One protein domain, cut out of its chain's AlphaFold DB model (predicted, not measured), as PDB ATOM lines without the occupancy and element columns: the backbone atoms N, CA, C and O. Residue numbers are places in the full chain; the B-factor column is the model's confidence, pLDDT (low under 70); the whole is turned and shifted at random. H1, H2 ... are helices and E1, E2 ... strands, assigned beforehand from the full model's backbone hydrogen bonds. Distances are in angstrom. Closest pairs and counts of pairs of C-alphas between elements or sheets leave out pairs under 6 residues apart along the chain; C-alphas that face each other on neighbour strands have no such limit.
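This is residues 6 to 34 and 43 to 101 of the 110 residues of the protein "Inovirus-type Gp2 protein" of Escherichia coli (UniProt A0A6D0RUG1). A small antiparallel sheet of three strands has helix H1 over one face, running along the strands, while the longer helix H2 stands apart from H1 and only grazes the sheet with its residues 48 to 59. The long axis ends, on one side, near the last turns of H2 and the link after it, and on the other at the turn between E2 and E3, which fold back on each other as a hairpin. The printed part has 88 residues with two named helices and three named strands, in the order H1, E1, H2, E2, E3, and the sheet's order is E1, E3, E2. The class is mixed, helices and strands. The whole is loose, with a radius of gyration of the C-alphas of 15.6 A, and elongated, spanning 51 by 29 by 18 A.

Start with the sheet at its inner strand, E3, residues 93 to 101: find C-alpha 93 at (191.640, 159.076, 146.667) and go 25.4 A to C-alpha 101 at (181.184, 158.281, 169.758), the last printed residue. On one side of E3 you find E2, residues 79 to 86, 23.9 A long, and on the other side E1, residues 27 to 34, 21.4 A long. For H1, residues 7 to 23, look for C-alpha 7 at (170.982, 170.187, 150.719); from there the helix runs 24.5 A to C-alpha 23. H2, residues 47 to 68, is the longest helix: find its C-alpha 47 at (188.527, 149.716, 151.910) and go 31.4 A to C-alpha 68.

Look first at E1 and E3, antiparallel neighbours whose directions stand at 166 degrees; N 30 and O 99 are 2.8 A apart and N 97 and O 32 are 2.8 A apart, both within hydrogen-bond range. On the other side of E3, the hairpin E2 and E3 is antiparallel too, also at 166 degrees, with N 83 and O 96 at 2.8 A and N 100 and O 79 at 2.8 A. E1 and E2 are the edge strands. H1 is on one face of this sheet, and together they make two layers, a helix over a sheet. Its height over the sheet is 9.6 A. It lies over E3 and E2 and runs along the strands, at 7 degrees to E2 on the local plane. To see how close it comes, find Ala 20 and His 79 of E2, the closest C-alphas of that pair, 6.0 A apart; the closest C-alphas of H1 and E3 are those of Ala 20 and Leu 100, 6.9 A apart. Move on to H2, which only grazes the sheet with its residues 48 to 59. H2 and E2 are near each other, with 5 pairs of C-alphas within 10 A. H1 and H2 are apart. In both helices every O i to N i+4 pair is within hydrogen-bond range.

The two C-alphas farthest apart are those of Gly 70 and Cys 89, 51.0 A from each other, while the first and last printed C-alphas, of Asn 6 and Val 101, are 25.2 A apart. Look for the cut after Leu 34: residues 35 to 42 are not printed, and C-alphas 34 and 43 are 12.1 A apart across it. The link from E1 to H2 runs across this cut. Of the links that are printed whole, H1 to E1 is tight, with 3 residues, and H2 to E2 and E2 to E3 are short, with 10 and 6 residues. The mean pLDDT of the printed part is 92.8, and the residues under 70 are 88 to 90, in the link from E2 to E3.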
ATOM      1  N   ASN A   6     175.328 171.159 149.206       90.31
ATOM      2  CA  ASN A   6     174.294 170.274 148.688       90.31
ATOM      3  C   ASN A   6     173.272 169.963 149.807       90.31
ATOM      4  O   ASN A   6     173.654 169.317 150.792       90.31
ATOM      5  N   PRO A   7     171.993 170.374 149.674       93.44
ATOM      6  CA  PRO A   7     170.982 170.187 150.719       93.44
ATOM      7  C   PRO A   7     170.749 168.720 151.095       93.44
ATOM      8  O   PRO A   7     170.531 168.414 152.267       93.44
ATOM      9  N   PHE A   8     170.861 167.802 150.129       94.31
ATOM     10  CA  PHE A   8     170.704 166.369 150.371       94.31
ATOM     11  C   PHE A   8     171.767 165.857 151.349       94.31
ATOM     12  O   PHE A   8     171.443 165.240 152.363       94.31
ATOM     13  N   TRP A   9     173.043 166.170 151.107       92.81
ATOM     14  CA  TRP A   9     174.128 165.737 151.993       92.81
ATOM     15  C   TRP A   9     174.052 166.394 153.373       92.81
ATOM     16  O   TRP A   9     174.276 165.721 154.378       92.81
ATOM     17  N   GLN A  10     173.658 167.670 153.447       93.75
ATOM     18  CA  GLN A  10     173.410 168.336 154.729       93.75
ATOM     19  C   GLN A  10     172.316 167.632 155.535       93.75
ATOM     20  O   GLN A  10     172.480 167.400 156.735       93.75
ATOM     21  N   GLN A  11     171.214 167.259 154.880       96.06
ATOM     22  CA  GLN A  11     170.131 166.525 155.521       96.06
ATOM     23  C   GLN A  11     170.615 165.172 156.052       96.06
ATOM     24  O   GLN A  11     170.379 164.876 157.224       96.06
ATOM     25  N   ARG A  12     171.341 164.389 155.244       96.25
ATOM     26  CA  ARG A  12     171.865 163.075 155.653       96.25
ATOM     27  C   ARG A  12     172.809 163.176 156.850       96.25
ATOM     28  O   ARG A  12     172.661 162.418 157.803       96.25
ATOM     29  N   ILE A  13     173.723 164.150 156.846       95.75
ATOM     30  CA  ILE A  13     174.630 164.390 157.979       95.75
ATOM     31  C   ILE A  13     173.831 164.749 159.236       95.75
ATOM     32  O   ILE A  13     174.068 164.184 160.305       95.75
ATOM     33  N   ARG A  14     172.848 165.648 159.113       96.56
ATOM     34  CA  ARG A  14     171.990 166.064 160.229       96.56
ATOM     35  C   ARG A  14     171.193 164.897 160.813       96.56
ATOM     36  O   ARG A  14     171.093 164.790 162.032       96.56
ATOM     37  N   GLU A  15     170.640 164.028 159.972       97.75
ATOM     38  CA  GLU A  15     169.931 162.815 160.401       97.75
ATOM     39  C   GLU A  15     170.857 161.861 161.160       97.75
ATOM     40  O   GLU A  15     170.495 161.401 162.242       97.75
ATOM     41  N   THR A  16     172.072 161.619 160.655       97.81
ATOM     42  CA  THR A  16     173.057 160.774 161.346       97.81
ATOM     43  C   THR A  16     173.442 161.341 162.710       97.81
ATOM     44  O   THR A  16     173.494 160.593 163.683       97.81
ATOM     45  N   VAL A  17     173.667 162.655 162.811       97.50
ATOM     46  CA  VAL A  17     173.991 163.311 164.089       97.50
ATOM     47  C   VAL A  17     172.824 163.214 165.070       97.50
ATOM     48  O   VAL A  17     173.033 162.877 166.231       97.50
ATOM     49  N   ARG A  18     171.587 163.454 164.618       97.75
ATOM     50  CA  ARG A  18     170.390 163.314 165.464       97.75
ATOM     51  C   ARG A  18     170.204 161.885 165.958       97.75
ATOM     52  O   ARG A  18     169.932 161.685 167.133       97.75
ATOM     53  N   HIS A  19     170.395 160.900 165.085       97.81
ATOM     54  CA  HIS A  19     170.329 159.499 165.487       97.81
ATOM     55  C   HIS A  19     171.405 159.169 166.529       97.81
ATOM     56  O   HIS A  19     171.095 158.583 167.560       97.81
ATOM     57  N   ALA A  20     172.640 159.635 166.319       97.44
ATOM     58  CA  ALA A  20     173.716 159.456 167.284       97.44
ATOM     59  C   ALA A  20     173.397 160.103 168.645       97.44
ATOM     60  O   ALA A  20     173.682 159.491 169.670       97.44
ATOM     61  N   LEU A  21     172.776 161.290 168.661       97.38
ATOM     62  CA  LEU A  21     172.351 161.983 169.887       97.38
ATOM     63  C   LEU A  21     171.217 161.254 170.617       97.38
ATOM     64  O   LEU A  21     171.194 161.247 171.844       97.38
ATOM     65  N   ASN A  22     170.307 160.615 169.878       97.25
ATOM     66  CA  ASN A  22     169.244 159.802 170.472       97.25
ATOM     67  C   ASN A  22     169.801 158.551 171.167       97.25
ATOM     68  O   ASN A  22     169.235 158.108 172.162       97.25
ATOM     69  N   VAL A  23     170.897 157.979 170.654       96.94
ATOM     70  CA  VAL A  23     171.560 156.819 171.275       96.94
ATOM     71  C   VAL A  23     172.487 157.257 172.414       96.94
ATOM     72  O   VAL A  23     172.513 156.625 173.466       96.94
ATOM     73  N   HIS A  24     173.242 158.340 172.216       96.56
ATOM     74  CA  HIS A  24     174.214 158.876 173.170       96.56
ATOM     75  C   HIS A  24     173.981 160.385 173.350       96.56
ATOM     76  O   HIS A  24     174.446 161.167 172.518       96.56
ATOM     77  N   PRO A  25     173.334 160.834 174.447       94.69
ATOM     78  CA  PRO A  25     173.022 162.254 174.664       94.69
ATOM     79  C   PRO A  25     174.252 163.170 174.694       94.69
ATOM     80  O   PRO A  25     174.164 164.367 174.422       94.69
ATOM     81  N   ARG A  26     175.420 162.610 175.032       96.06
ATOM     82  CA  ARG A  26     176.712 163.296 175.022       96.06
ATOM     83  C   ARG A  26     177.593 162.647 173.959       96.06
ATOM     84  O   ARG A  26     178.065 161.526 174.137       96.06
ATOM     85  N   LEU A  27     177.844 163.367 172.868       96.38
ATOM     86  CA  LEU A  27     178.712 162.909 171.782       96.38
ATOM     87  C   LEU A  27     180.078 163.589 171.805       96.38
ATOM     88  O   LEU A  27     180.201 164.771 172.128       96.38
ATOM     89  N   THR A  28     181.082 162.838 171.372       96.50
ATOM     90  CA  THR A  28     182.359 163.361 170.891       96.50
ATOM     91  C   THR A  28     182.401 163.170 169.381       96.50
ATOM     92  O   THR A  28     182.259 162.047 168.891       96.50
ATOM     93  N   ALA A  29     182.584 164.269 168.650       95.88
ATOM     94  CA  ALA A  29     182.750 164.265 167.204       95.88
ATOM     95  C   ALA A  29     184.237 164.379 166.849       95.88
ATOM     96  O   ALA A  29     184.911 165.307 167.290       95.88
ATOM     97  N   LEU A  30     184.745 163.443 166.050       95.00
ATOM     98  CA  LEU A  30     186.136 163.405 165.606       95.00
ATOM     99  C   LEU A  30     186.187 163.453 164.083       95.00
ATOM    100  O   LEU A  30     185.638 162.574 163.417       95.00
ATOM    101  N   ARG A  31     186.873 164.457 163.535       94.44
ATOM    102  CA  ARG A  31     187.209 164.490 162.112       94.44
ATOM    103  C   ARG A  31     188.463 163.654 161.874       94.44
ATOM    104  O   ARG A  31     189.470 163.859 162.545       94.44
ATOM    105  N   VAL A  32     188.398 162.731 160.921       93.38
ATOM    106  CA  VAL A  32     189.520 161.877 160.523       93.38
ATOM    107  C   VAL A  32     189.696 161.971 159.017       93.38
ATOM    108  O   VAL A  32     188.761 161.702 158.267       93.38
ATOM    109  N   ASP A  33     190.907 162.303 158.583       92.69
ATOM    110  CA  ASP A  33     191.260 162.361 157.170       92.69
ATOM    111  C   ASP A  33     192.151 161.157 156.832       92.69
ATOM    112  O   ASP A  33     193.308 161.079 157.248       92.69
ATOM    113  N   LEU A  34     191.603 160.187 156.101       91.62
ATOM    114  CA  LEU A  34     192.313 158.978 155.690       91.62
ATOM    115  C   LEU A  34     192.936 159.173 154.310       91.62
ATOM    116  O   LEU A  34     192.241 159.467 153.334       91.62
ATOM    117  N   THR A  43     193.388 149.500 147.101       79.88
ATOM    118  CA  THR A  43     192.683 150.777 146.852       79.88
ATOM    119  C   THR A  43     191.253 150.581 146.331       79.88
ATOM    120  O   THR A  43     190.638 151.497 145.763       79.88
ATOM    121  N   ASP A  44     190.716 149.376 146.527       83.44
ATOM    122  CA  ASP A  44     189.364 148.993 146.142       83.44
ATOM    123  C   ASP A  44     188.298 149.770 146.931       83.44
ATOM    124  O   ASP A  44     188.545 150.332 148.000       83.44
ATOM    125  N   ALA A  45     187.076 149.801 146.401       77.25
ATOM    126  CA  ALA A  45     185.980 150.551 147.007       77.25
ATOM    127  C   ALA A  45     185.573 150.032 148.400       77.25
ATOM    128  O   ALA A  45     185.014 150.799 149.184       77.25
ATOM    129  N   ALA A  46     185.876 148.775 148.747       88.88
ATOM    130  CA  ALA A  46     185.500 148.196 150.035       88.88
ATOM    131  C   ALA A  46     186.457 148.578 151.177       88.88
ATOM    132  O   ALA A  46     186.186 148.261 152.337       88.88
ATOM    133  N   VAL A  47     187.550 149.295 150.895       90.81
ATOM    134  CA  VAL A  47     188.527 149.716 151.910       90.81
ATOM    135  C   VAL A  47     187.911 150.552 153.034       90.81
ATOM    136  O   VAL A  47     188.234 150.328 154.200       90.81
ATOM    137  N   ILE A  48     186.970 151.449 152.718       92.25
ATOM    138  CA  ILE A  48     186.283 152.259 153.733       92.25
ATOM    139  C   ILE A  48     185.407 151.383 154.637       92.25
ATOM    140  O   ILE A  48     185.408 151.549 155.855       92.25
ATOM    141  N   SER A  49     184.736 150.380 154.065       93.50
ATOM    142  CA  SER A  49     183.947 149.408 154.822       93.50
ATOM    143  C   SER A  49     184.832 148.563 155.737       93.50
ATOM    144  O   SER A  49     184.496 148.377 156.905       93.50
ATOM    145  N   ARG A  50     185.997 148.107 155.251       94.56
ATOM    146  CA  ARG A  50     186.978 147.383 156.078       94.56
ATOM    147  C   ARG A  50     187.485 148.239 157.236       94.56
ATOM    148  O   ARG A  50     187.532 147.751 158.360       94.56
ATOM    149  N   PHE A  51     187.804 149.509 156.982       94.12
ATOM    150  CA  PHE A  51     188.228 150.449 158.020       94.12
ATOM    151  C   PHE A  51     187.159 150.607 159.112       94.12
ATOM    152  O   PHE A  51     187.452 150.429 160.294       94.12
ATOM    153  N   ILE A  52     185.909 150.875 158.725       96.19
ATOM    154  CA  ILE A  52     184.805 151.033 159.678       96.19
ATOM    155  C   ILE A  52     184.540 149.741 160.459       96.19
ATOM    156  O   ILE A  52     184.355 149.795 161.674       96.19
ATOM    157  N   ASN A  53     184.538 148.579 159.799       97.00
ATOM    158  CA  ASN A  53     184.313 147.295 160.467       97.00
ATOM    159  C   ASN A  53     185.424 146.985 161.474       97.00
ATOM    160  O   ASN A  53     185.137 146.584 162.600       97.00
ATOM    161  N   ALA A  54     186.682 147.240 161.106       96.88
ATOM    162  CA  ALA A  54     187.808 147.106 162.022       96.88
ATOM    163  C   ALA A  54     187.672 148.058 163.221       96.88
ATOM    164  O   ALA A  54     187.920 147.658 164.359       96.88
ATOM    165  N   LEU A  55     187.238 149.302 162.997       96.31
ATOM    166  CA  LEU A  55     187.034 150.270 164.071       96.31
ATOM    167  C   LEU A  55     185.913 149.844 165.033       96.31
ATOM    168  O   LEU A  55     186.117 149.886 166.246       96.31
ATOM    169  N   LYS A  56     184.772 149.369 164.515       96.94
ATOM    170  CA  LYS A  56     183.685 148.791 165.327       96.94
ATOM    171  C   LYS A  56     184.192 147.624 166.177       96.94
ATOM    172  O   LYS A  56     184.037 147.643 167.394       96.94
ATOM    173  N   ALA A  57     184.901 146.676 165.561       97.88
ATOM    174  CA  ALA A  57     185.465 145.528 166.264       97.88
ATOM    175  C   ALA A  57     186.439 145.939 167.384       97.88
ATOM    176  O   ALA A  57     186.436 145.346 168.463       97.88
ATOM    177  N   ARG A  58     187.250 146.987 167.169       96.69
ATOM    178  CA  ARG A  58     188.161 147.525 168.195       96.69
ATOM    179  C   ARG A  58     187.414 148.184 169.356       96.69
ATOM    180  O   ARG A  58     187.826 148.002 170.500       96.69
ATOM    181  N   ILE A  59     186.332 148.915 169.082       95.81
ATOM    182  CA  ILE A  59     185.460 149.499 170.114       95.81
ATOM    183  C   ILE A  59     184.817 148.389 170.955       95.81
ATOM    184  O   ILE A  59     184.858 148.447 172.185       95.81
ATOM    185  N   ASP A  60     184.301 147.338 170.321       96.62
ATOM    186  CA  ASP A  60     183.686 146.203 171.018       96.62
ATOM    187  C   ASP A  60     184.700 145.438 171.872       96.62
ATOM    188  O   ASP A  60     184.444 145.137 173.040       96.62
ATOM    189  N   ALA A  61     185.883 145.158 171.321       97.38
ATOM    190  CA  ALA A  61     186.965 144.508 172.053       97.38
ATOM    191  C   ALA A  61     187.421 145.344 173.258       97.38
ATOM    192  O   ALA A  61     187.642 144.796 174.340       97.38
ATOM    193  N   TYR A  62     187.519 146.671 173.102       95.50
ATOM    194  CA  TYR A  62     187.851 147.585 174.192       95.50
ATOM    195  C   TYR A  62     186.818 147.521 175.323       95.50
ATOM    196  O   TYR A  62     187.200 147.350 176.483       95.50
ATOM    197  N   GLN A  63     185.527 147.609 174.992       95.38
ATOM    198  CA  GLN A  63     184.440 147.543 175.972       95.38
ATOM    199  C   GLN A  63     184.442 146.201 176.715       95.38
ATOM    200  O   GLN A  63     184.427 146.178 177.945       95.38
ATOM    201  N   LYS A  64     184.571 145.082 175.987       96.50
ATOM    202  CA  LYS A  64     184.671 143.735 176.575       96.50
ATOM    203  C   LYS A  64     185.868 143.607 177.514       96.50
ATOM    204  O   LYS A  64     185.735 143.055 178.602       96.50
ATOM    205  N   ARG A  65     187.034 144.131 177.120       97.19
ATOM    206  CA  ARG A  65     188.241 144.110 177.958       97.19
ATOM    207  C   ARG A  65     188.038 144.906 179.248       97.19
ATOM    208  O   ARG A  65     188.308 144.382 180.319       97.19
ATOM    209  N   LYS A  66     187.519 146.136 179.164       95.75
ATOM    210  CA  LYS A  66     187.255 146.973 180.347       95.75
ATOM    211  C   LYS A  66     186.252 146.335 181.304       95.75
ATOM    212  O   LYS A  66     186.482 146.363 182.507       95.75
ATOM    213  N   HIS A  67     185.213 145.702 180.767       95.56
ATOM    214  CA  HIS A  67     184.252 144.955 181.568       95.56
ATOM    215  C   HIS A  67     184.914 143.783 182.309       95.56
ATOM    216  O   HIS A  67     184.667 143.586 183.494       95.56
ATOM    217  N   ARG A  68     185.788 143.012 181.641       97.00
ATOM    218  CA  ARG A  68     186.547 141.916 182.279       97.00
ATOM    219  C   ARG A  68     187.510 142.408 183.361       97.00
ATOM    220  O   ARG A  68     187.721 141.707 184.336       97.00
ATOM    221  N   GLU A  69     188.062 143.609 183.205       97.12
ATOM    222  CA  GLU A  69     188.894 144.275 184.218       97.12
ATOM    223  C   GLU A  69     188.079 144.813 185.416       97.12
ATOM    224  O   GLU A  69     188.649 145.480 186.277       97.12
ATOM    225  N   GLY A  70     186.754 144.608 185.461       95.56
ATOM    226  CA  GLY A  70     185.879 145.153 186.505       95.56
ATOM    227  C   GLY A  70     185.732 146.678 186.456       95.56
ATOM    228  O   GLY A  70     185.262 147.292 187.412       95.56
ATOM    229  N   LYS A  71     186.150 147.321 185.359       95.12
ATOM    230  CA  LYS A  71     186.074 148.777 185.198       95.12
ATOM    231  C   LYS A  71     184.698 149.176 184.688       95.12
ATOM    232  O   LYS A  71     184.084 148.461 183.900       95.12
ATOM    233  N   ARG A  72     184.248 150.372 185.078       93.19
ATOM    234  CA  ARG A  72     183.022 150.971 184.541       93.19
ATOM    235  C   ARG A  72     183.113 151.075 183.015       93.19
ATOM    236  O   ARG A  72     184.088 151.608 182.485       93.19
ATOM    237  N   VAL A  73     182.083 150.587 182.326       94.31
ATOM    238  CA  VAL A  73     181.951 150.668 180.866       94.31
ATOM    239  C   VAL A  73     180.701 151.458 180.523       94.31
ATOM    240  O   VAL A  73     179.616 151.156 181.013       94.31
ATOM    241  N   HIS A  74     180.860 152.455 179.660       94.06
ATOM    242  CA  HIS A  74     179.750 153.156 179.035       94.06
ATOM    243  C   HIS A  74     179.503 152.522 177.656       94.06
ATOM    244  O   HIS A  74     180.410 152.546 176.814       94.06
ATOM    245  N   PRO A  75     178.320 151.924 177.410       93.69
ATOM    246  CA  PRO A  75     177.987 151.372 176.105       93.69
ATOM    247  C   PRO A  75     178.222 152.408 175.011       93.69
ATOM    248  O   PRO A  75     177.805 153.561 175.128       93.69
ATOM    249  N   THR A  76     178.937 152.018 173.963       95.38
ATOM    250  CA  THR A  76     179.303 152.916 172.871       95.38
ATOM    251  C   THR A  76     178.980 152.300 171.530       95.38
ATOM    252  O   THR A  76     179.455 151.218 171.193       95.38
ATOM    253  N   THR A  77     178.225 153.055 170.740       95.56
ATOM    254  CA  THR A  77     177.860 152.722 169.366       95.56
ATOM    255  C   THR A  77     178.481 153.759 168.452       95.56
ATOM    256  O   THR A  77     178.220 154.954 168.595       95.56
ATOM    257  N   LEU A  78     179.305 153.301 167.511       97.19
ATOM    258  CA  LEU A  78     179.916 154.176 166.522       97.19
ATOM    259  C   LEU A  78     178.881 154.605 165.479       97.19
ATOM    260  O   LEU A  78     178.374 153.770 164.727       97.19
ATOM    261  N   HIS A  79     178.665 155.911 165.374       97.62
ATOM    262  CA  HIS A  79     177.997 156.531 164.234       97.62
ATOM    263  C   HIS A  79     179.033 157.284 163.405       97.62
ATOM    264  O   HIS A  79     180.054 157.731 163.931       97.62
ATOM    265  N   TYR A  80     178.819 157.398 162.098       97.31
ATOM    266  CA  TYR A  80     179.795 158.040 161.227       97.31
ATOM    267  C   TYR A  80     179.159 158.544 159.938       97.31
ATOM    268  O   TYR A  80     178.174 157.992 159.450       97.31
ATOM    269  N   VAL A  81     179.786 159.560 159.361       96.81
ATOM    270  CA  VAL A  81     179.602 159.958 157.963       96.81
ATOM    271  C   VAL A  81     180.965 159.999 157.292       96.81
ATOM    272  O   VAL A  81     181.977 160.235 157.954       96.81
ATOM    273  N   TRP A  82     180.999 159.756 155.986       95.94
ATOM    274  CA  TRP A  82     182.226 159.844 155.209       95.94
ATOM    275  C   TRP A  82     181.964 160.450 153.835       95.94
ATOM    276  O   TRP A  82     180.887 160.280 153.265       95.94
ATOM    277  N   ALA A  83     182.968 161.135 153.308       93.00
ATOM    278  CA  ALA A  83     183.027 161.609 151.937       93.00
ATOM    279  C   ALA A  83     184.320 161.104 151.300       93.00
ATOM    280  O   ALA A  83     185.344 160.986 151.974       93.00
ATOM    281  N   ARG A  84     184.260 160.773 150.010       91.25
ATOM    282  CA  ARG A  84     185.431 160.409 149.213       91.25
ATOM    283  C   ARG A  84     185.712 161.524 148.231       91.25
ATOM    284  O   ARG A  84     184.831 161.899 147.463       91.25
ATOM    285  N   GLU A  85     186.955 161.955 148.207       88.06
ATOM    286  CA  GLU A  85     187.454 162.967 147.292       88.06
ATOM    287  C   GLU A  85     188.672 162.425 146.541       88.06
ATOM    288  O   GLU A  85     189.257 161.403 146.917       88.06
ATOM    289  N   PHE A  86     189.022 163.092 145.448       84.00
ATOM    290  CA  PHE A  86     190.227 162.826 144.676       84.00
ATOM    291  C   PHE A  86     191.072 164.094 144.724       84.00
ATOM    292  O   PHE A  86     190.605 165.153 144.316       84.00
ATOM    293  N   GLY A  87     192.286 164.001 145.266       76.69
ATOM    294  CA  GLY A  87     193.170 165.154 145.400       76.69
ATOM    295  C   GLY A  87     193.528 165.766 144.045       76.69
ATOM    296  O   GLY A  87     193.870 165.041 143.111       76.69
ATOM    297  N   GLU A  88     193.504 167.095 143.969       68.19
ATOM    298  CA  GLU A  88     193.632 167.870 142.725       68.19
ATOM    299  C   GLU A  88     194.944 167.598 141.971       68.19
ATOM    300  O   GLU A  88     194.935 167.416 140.759       68.19
ATOM    301  N   CYS A  89     196.076 167.494 142.680       62.38
ATOM    302  CA  CYS A  89     197.393 167.415 142.033       62.38
ATOM    303  C   CYS A  89     197.804 166.007 141.577       62.38
ATOM    304  O   CYS A  89     198.604 165.869 140.658       62.38
ATOM    305  N   LYS A  90     197.347 164.950 142.264       64.06
ATOM    306  CA  LYS A  90     197.801 163.561 142.016       64.06
ATOM    307  C   LYS A  90     196.656 162.575 141.760       64.06
ATOM    308  O   LYS A  90     196.913 161.381 141.644       64.06
ATOM    309  N   GLY A  91     195.401 163.032 141.771       72.75
ATOM    310  CA  GLY A  91     194.215 162.180 141.625       72.75
ATOM    311  C   GLY A  91     194.078 161.107 142.711       72.75
ATOM    312  O   GLY A  91     193.329 160.144 142.547       72.75
ATOM    313  N   LYS A  92     194.820 161.223 143.822       79.88
ATOM    314  CA  LYS A  92     194.803 160.217 144.886       79.88
ATOM    315  C   LYS A  92     193.497 160.319 145.652       79.88
ATOM    316  O   LYS A  92     193.110 161.401 146.082       79.88
ATOM    317  N   LYS A  93     192.836 159.177 145.832       84.88
ATOM    318  CA  LYS A  93     191.640 159.076 146.667       84.88
ATOM    319  C   LYS A  93     191.999 159.448 148.107       84.88
ATOM    320  O   LYS A  93     193.041 159.035 148.611       84.88
ATOM    321  N   HIS A  94     191.116 160.142 148.796       89.62
ATOM    322  CA  HIS A  94     191.168 160.287 150.248       89.62
ATOM    323  C   HIS A  94     189.751 160.303 150.803       89.62
ATOM    324  O   HIS A  94     188.784 160.542 150.077       89.62
ATOM    325  N   TYR A  95     189.629 159.975 152.086       92.69
ATOM    326  CA  TYR A  95     188.341 159.943 152.762       92.69
ATOM    327  C   TYR A  95     188.336 160.927 153.921       92.69
ATOM    328  O   TYR A  95     189.205 160.873 154.788       92.69
ATOM    329  N   HIS A  96     187.318 161.778 153.958       93.62
ATOM    330  CA  HIS A  96     187.001 162.616 155.106       93.62
ATOM    331  C   HIS A  96     185.912 161.933 155.911       93.62
ATOM    332  O   HIS A  96     184.845 161.640 155.377       93.62
ATOM    333  N   LEU A  97     186.174 161.658 157.182       95.56
ATOM    334  CA  LEU A  97     185.227 161.024 158.084       95.56
ATOM    335  C   LEU A  97     184.899 161.967 159.232       95.56
ATOM    336  O   LEU A  97     185.775 162.642 159.765       95.56
ATOM    337  N   MET A  98     183.647 161.931 159.669       96.56
ATOM    338  CA  MET A  98     183.258 162.394 160.993       96.56
ATOM    339  C   MET A  98     182.766 161.183 161.775       96.56
ATOM    340  O   MET A  98     181.759 160.576 161.415       96.56
ATOM    341  N   LEU A  99     183.498 160.828 162.823       96.88
ATOM    342  CA  LEU A  99     183.151 159.767 163.760       96.88
ATOM    343  C   LEU A  99     182.418 160.384 164.949       96.88
ATOM    344  O   LEU A  99     182.850 161.404 165.482       96.88
ATOM    345  N   LEU A 100     181.329 159.758 165.373       97.38
ATOM    346  CA  LEU A 100     180.506 160.175 166.499       97.38
ATOM    347  C   LEU A 100     180.480 159.028 167.509       97.38
ATOM    348  O   LEU A 100     179.978 157.937 167.219       97.38
ATOM    349  N   VAL A 101     181.054 159.273 168.683       96.62
ATOM    350  CA  VAL A 101     181.184 158.281 169.758       96.62
ATOM    351  C   VAL A 101     180.631 158.827 171.069       96.62
ATOM    352  O   VAL A 101     180.530 160.040 171.250       96.62
TER     353      VAL A 101